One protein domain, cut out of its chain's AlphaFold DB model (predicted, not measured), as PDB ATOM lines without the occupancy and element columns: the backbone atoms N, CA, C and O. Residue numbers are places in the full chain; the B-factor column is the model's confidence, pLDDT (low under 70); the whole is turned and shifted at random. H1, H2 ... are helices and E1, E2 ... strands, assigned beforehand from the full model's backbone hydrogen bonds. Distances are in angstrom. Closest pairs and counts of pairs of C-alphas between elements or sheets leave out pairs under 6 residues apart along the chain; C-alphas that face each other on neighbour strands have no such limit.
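AT A GLANCE: This is residues 11 to 51 of the 52 residues of the protein "Putative lipoprotein" of Pseudomonas syringae pv. aptata (UniProt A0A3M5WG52). A small, twisted sheet of four antiparallel strands zigzags from E1 to E4, and a short helix, H1, is set off to one side, only grazing the sheet. The link of residues 38 to 43 leads from E4 to this helix. The printed part has 41 residues, with four named strands and then one named helix; the sheet's order is E1, E2, E3, E4, and the class is mixed, helices and strands. The whole is compact, with a radius of gyration of the C-alphas of 9.4 A, and spans 25 by 20 by 13 A.

IN THESE COORDINATES: E1 is residues 11 to 13, 6.6 A long, beginning at C-alpha 11 (148.769, 141.970, 164.299). E2, residues 16 to 20, is 13.4 A long. E3, residues 24 to 27, is 10.5 A long, and E4, residues 35 to 37, is 6.3 A long. H1, residues 44 to 50, is 10.4 A long and ends at C-alpha 50 (148.713, 130.532, 160.270).

HOW THE PARTS SIT: The strands form a meander, each the antiparallel neighbour of the one before. E1 and E2 are a hairpin at 151 degrees, with N 11 and O 18 at 2.7 A. E2 and E3 are a hairpin at 150 degrees, with N 19 and O 25 at 2.8 A. E3 and E4 are a hairpin at 137 degrees, with N 35 and O 26 at 2.8 A. These N and O pairs are within hydrogen-bond range. E1 and E4 are the edge strands and are apart. The sheet is only just strongly twisted, its C-alphas lying up to 4.0 A off the best plane. H1 only grazes the sheet with residues 46 to 50; the closest C-alphas of E2 and H1, those of Trp 20 and Phe 50, are 7.2 A apart. In H1, 1 of 3 O i to N i+4 pairs and 2 of 4 O i to N i+3 pairs are within range.

THE WHOLE: The C-alphas of Asn 31 and Lys 48, the two farthest apart, are separated by 25.4 A. The printed part has no cut and no long link. The mean pLDDT of the printed part is 72.8, and residues 38 to 51 are under 70.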
ATOM      1  N   PHE A  11     149.549 141.831 163.073       75.06
ATOM      2  CA  PHE A  11     148.769 141.970 164.299       75.06
ATOM      3  C   PHE A  11     149.432 142.969 165.240       75.06
ATOM      4  O   PHE A  11     150.628 142.903 165.478       75.06
ATOM      5  N   TYR A  12     148.663 143.873 165.840       73.88
ATOM      6  CA  TYR A  12     149.183 144.819 166.827       73.88
ATOM      7  C   TYR A  12     148.711 144.443 168.232       73.88
ATOM      8  O   TYR A  12     147.508 144.358 168.489       73.88
ATOM      9  N   ARG A  13     149.650 144.238 169.160       72.38
ATOM     10  CA  ARG A  13     149.371 143.915 170.564       72.38
ATOM     11  C   ARG A  13     150.339 144.656 171.477       72.38
ATOM     12  O   ARG A  13     151.545 144.542 171.321       72.38
ATOM     13  N   GLN A  14     149.807 145.361 172.479       72.81
ATOM     14  CA  GLN A  14     150.599 145.967 173.563       72.81
ATOM     15  C   GLN A  14     151.815 146.785 173.074       72.81
ATOM     16  O   GLN A  14     152.879 146.720 173.677       72.81
ATOM     17  N   ARG A  15     151.648 147.580 172.002       82.25
ATOM     18  CA  ARG A  15     152.707 148.416 171.391       82.25
ATOM     19  C   ARG A  15     153.749 147.672 170.554       82.25
ATOM     20  O   ARG A  15     154.688 148.287 170.058       82.25
ATOM     21  N   THR A  16     153.530 146.387 170.334       81.19
ATOM     22  CA  THR A  16     154.345 145.547 169.469       81.19
ATOM     23  C   THR A  16     153.500 145.056 168.300       81.19
ATOM     24  O   THR A  16     152.374 144.583 168.465       81.19
ATOM     25  N   TYR A  17     154.040 145.199 167.104       83.56
ATOM     26  CA  TYR A  17     153.527 144.613 165.879       83.56
ATOM     27  C   TYR A  17     154.071 143.202 165.756       83.56
ATOM     28  O   TYR A  17     155.221 142.954 166.086       83.56
ATOM     29  N   TYR A  18     153.248 142.288 165.280       79.75
ATOM     30  CA  TYR A  18     153.572 140.901 165.015       79.75
ATOM     31  C   TYR A  18     153.199 140.615 163.573       79.75
ATOM     32  O   TYR A  18     152.133 141.027 163.138       79.75
ATOM     33  N   GLN A  19     154.034 139.903 162.844       80.00
ATOM     34  CA  GLN A  19     153.792 139.501 161.469       80.00
ATOM     35  C   GLN A  19     154.038 138.001 161.345       80.00
ATOM     36  O   GLN A  19     154.977 137.477 161.946       80.00
ATOM     37  N   TRP A  20     153.203 137.325 160.558       74.75
ATOM     38  CA  TRP A  20     153.463 135.958 160.115       74.75
ATOM     39  C   TRP A  20     153.961 135.953 158.669       74.75
ATOM     40  O   TRP A  20     153.188 136.247 157.755       74.75
ATOM     41  N   ASN A  21     155.232 135.597 158.477       74.19
ATOM     42  CA  ASN A  21     155.871 135.443 157.169       74.19
ATOM     43  C   ASN A  21     156.866 134.269 157.220       74.19
ATOM     44  O   ASN A  21     158.042 134.481 157.498       74.19
ATOM     45  N   ASP A  22     156.367 133.038 157.046       73.25
ATOM     46  CA  ASP A  22     157.121 131.769 157.224       73.25
ATOM     47  C   ASP A  22     157.608 131.501 158.670       73.25
ATOM     48  O   ASP A  22     158.318 130.550 158.974       73.25
ATOM     49  N   GLY A  23     157.174 132.346 159.599       76.44
ATOM     50  CA  GLY A  23     157.510 132.323 161.011       76.44
ATOM     51  C   GLY A  23     156.956 133.575 161.676       76.44
ATOM     52  O   GLY A  23     156.581 134.545 161.003       76.44
ATOM     53  N   TRP A  24     156.875 133.570 163.003       81.00
ATOM     54  CA  TRP A  24     156.467 134.769 163.721       81.00
ATOM     55  C   TRP A  24     157.625 135.740 163.815       81.00
ATOM     56  O   TRP A  24     158.736 135.381 164.193       81.00
ATOM     57  N   SER A  25     157.344 136.994 163.505       84.50
ATOM     58  CA  SER A  25     158.246 138.102 163.762       84.50
ATOM     59  C   SER A  25     157.510 139.206 164.497       84.50
ATOM     60  O   SER A  25     156.297 139.341 164.365       84.50
ATOM     61  N   TRP A  26     158.224 140.001 165.281       83.88
ATOM     62  CA  TRP A  26     157.678 141.145 165.990       83.88
ATOM     63  C   TRP A  26     158.550 142.378 165.819       83.88
ATOM     64  O   TRP A  26     159.764 142.284 165.685       83.88
ATOM     65  N   ALA A  27     157.933 143.549 165.840       85.50
ATOM     66  CA  ALA A  27     158.614 144.827 165.778       85.50
ATOM     67  C   ALA A  27     157.899 145.833 166.678       85.50
ATOM     68  O   ALA A  27     156.678 145.841 166.794       85.50
ATOM     69  N   THR A  28     158.637 146.743 167.298       86.19
ATOM     70  CA  THR A  28     158.047 147.893 168.013       86.19
ATOM     71  C   THR A  28     157.618 149.011 167.067       86.19
ATOM     72  O   THR A  28     157.082 150.030 167.500       86.19
ATOM     73  N   SER A  29     157.860 148.854 165.766       81.81
ATOM     74  CA  SER A  29     157.502 149.813 164.728       81.81
ATOM     75  C   SER A  29     157.003 149.084 163.480       81.81
ATOM     76  O   SER A  29     157.522 148.018 163.158       81.81
ATOM     77  N   PRO A  30     156.043 149.660 162.741       72.88
ATOM     78  CA  PRO A  30     155.489 149.044 161.532       72.88
ATOM     79  C   PRO A  30     156.511 148.907 160.388       72.88
ATOM     80  O   PRO A  30     156.293 148.124 159.474       72.88
ATOM     81  N   ASN A  31     157.632 149.633 160.459       78.69
ATOM     82  CA  ASN A  31     158.723 149.592 159.480       78.69
ATOM     83  C   ASN A  31     159.914 148.711 159.924       78.69
ATOM     84  O   ASN A  31     160.967 148.752 159.292       78.69
ATOM     85  N   GLY A  32     159.781 147.932 161.006       73.12
ATOM     86  CA  GLY A  32     160.863 147.102 161.556       73.12
ATOM     87  C   GLY A  32     161.808 147.849 162.522       73.12
ATOM     88  O   GLY A  32     161.531 148.996 162.882       73.12
ATOM     89  N   PRO A  33     162.910 147.222 162.988       82.19
ATOM     90  CA  PRO A  33     163.396 145.893 162.618       82.19
ATOM     91  C   PRO A  33     162.485 144.786 163.155       82.19
ATOM     92  O   PRO A  33     162.138 144.764 164.334       82.19
ATOM     93  N   TRP A  34     162.101 143.872 162.269       83.12
ATOM     94  CA  TRP A  34     161.343 142.679 162.626       83.12
ATOM     95  C   TRP A  34     162.287 141.645 163.236       83.12
ATOM     96  O   TRP A  34     163.290 141.275 162.631       83.12
ATOM     97  N   GLN A  35     161.986 141.201 164.449       86.69
ATOM     98  CA  GLN A  35     162.712 140.152 165.148       86.69
ATOM     99  C   GLN A  35     161.899 138.872 165.128       86.69
ATOM    100  O   GLN A  35     160.730 138.889 165.501       86.69
ATOM    101  N   ALA A  36     162.521 137.759 164.749       82.44
ATOM    102  CA  ALA A  36     161.879 136.459 164.856       82.44
ATOM    103  C   ALA A  36     161.476 136.191 166.317       82.44
ATOM    104  O   ALA A  36     162.226 136.473 167.254       82.44
ATOM    105  N   THR A  37     160.278 135.663 166.513       76.88
ATOM    106  CA  THR A  37     159.801 135.176 167.804       76.88
ATOM    107  C   THR A  37     159.130 133.836 167.624       76.88
ATOM    108  O   THR A  37     158.706 133.462 166.534       76.88
ATOM    109  N   ASP A  38     159.065 133.093 168.712       65.56
ATOM    110  CA  ASP A  38     158.427 131.798 168.725       65.56
ATOM    111  C   ASP A  38     156.902 131.948 168.862       65.56
ATOM    112  O   ASP A  38     156.405 132.871 169.519       65.56
ATOM    113  N   VAL A  39     156.156 131.003 168.275       59.94
ATOM    114  CA  VAL A  39     154.688 130.862 168.392       59.94
ATOM    115  C   VAL A  39     154.190 130.949 169.842       59.94
ATOM    116  O   VAL A  39     153.046 131.338 170.073       59.94
ATOM    117  N   SER A  40     155.051 130.651 170.820       64.25
ATOM    118  CA  SER A  40     154.794 130.791 172.258       64.25
ATOM    119  C   SER A  40     154.428 132.217 172.694       64.25
ATOM    120  O   SER A  40     153.668 132.396 173.646       64.25
ATOM    121  N   GLY A  41     154.941 133.247 172.009       57.97
ATOM    122  CA  GLY A  41     154.630 134.658 172.286       57.97
ATOM    123  C   GLY A  41     153.303 135.133 171.687       57.97
ATOM    124  O   GLY A  41     152.851 136.256 171.945       57.97
ATOM    125  N   VAL A  42     152.666 134.283 170.887       64.25
ATOM    126  CA  VAL A  42     151.547 134.649 170.034       64.25
ATOM    127  C   VAL A  42     150.273 134.035 170.596       64.25
ATOM    128  O   VAL A  42     150.276 132.876 171.006       64.25
ATOM    129  N   PRO A  43     149.157 134.782 170.660       61.28
ATOM    130  CA  PRO A  43     147.912 134.224 171.164       61.28
ATOM    131  C   PRO A  43     147.548 132.953 170.385       61.28
ATOM    132  O   PRO A  43     147.538 132.968 169.155       61.28
ATOM    133  N   ALA A  44     147.210 131.872 171.093       60.00
ATOM    134  CA  ALA A  44     146.950 130.551 170.506       60.00
ATOM    135  C   ALA A  44     145.882 130.546 169.387       60.00
ATOM    136  O   ALA A  44     145.862 129.642 168.554       60.00
ATOM    137  N   GLY A  45     145.015 131.564 169.334       60.94
ATOM    138  CA  GLY A  45     144.047 131.758 168.250       60.94
ATOM    139  C   GLY A  45     144.667 132.181 166.912       60.94
ATOM    140  O   GLY A  45     144.138 131.826 165.866       60.94
ATOM    141  N   LEU A  46     145.804 132.882 166.931       64.31
ATOM    142  CA  LEU A  46     146.512 133.327 165.730       64.31
ATOM    143  C   LEU A  46     147.487 132.269 165.216       64.31
ATOM    144  O   LEU A  46     147.481 131.980 164.025       64.31
ATOM    145  N   GLY A  47     148.248 131.617 166.102       59.03
ATOM    146  CA  GLY A  47     149.150 130.527 165.702       59.03
ATOM    147  C   GLY A  47     148.422 129.406 164.947       59.03
ATOM    148  O   GLY A  47     148.900 128.934 163.923       59.03
ATOM    149  N   LYS A  48     147.199 129.057 165.370       57.84
ATOM    150  CA  LYS A  48     146.366 128.047 164.692       57.84
ATOM    151  C   LYS A  48     145.874 128.446 163.300       57.84
ATOM    152  O   LYS A  48     145.641 127.561 162.485       57.84
ATOM    153  N   GLN A  49     145.667 129.737 163.040       60.22
ATOM    154  CA  GLN A  49     145.163 130.206 161.746       60.22
ATOM    155  C   GLN A  49     146.279 130.293 160.691       60.22
ATOM    156  O   GLN A  49     145.985 130.272 159.500       60.22
ATOM    157  N   PHE A  50     147.543 130.345 161.131       60.91
ATOM    158  CA  PHE A  50     148.713 130.532 160.270       60.91
ATOM    159  C   PHE A  50     149.683 129.333 160.206       60.91
ATOM    160  O   PHE A  50     150.447 129.254 159.252       60.91
ATOM    161  N   SER A  51     149.624 128.365 161.132       51.78
ATOM    162  CA  SER A  51     150.411 127.109 161.092       51.78
ATOM    163  C   SER A  51     149.852 126.031 160.139       51.78
ATOM    164  O   SER A  51     149.808 124.859 160.518       51.78
TER     165      SER A  51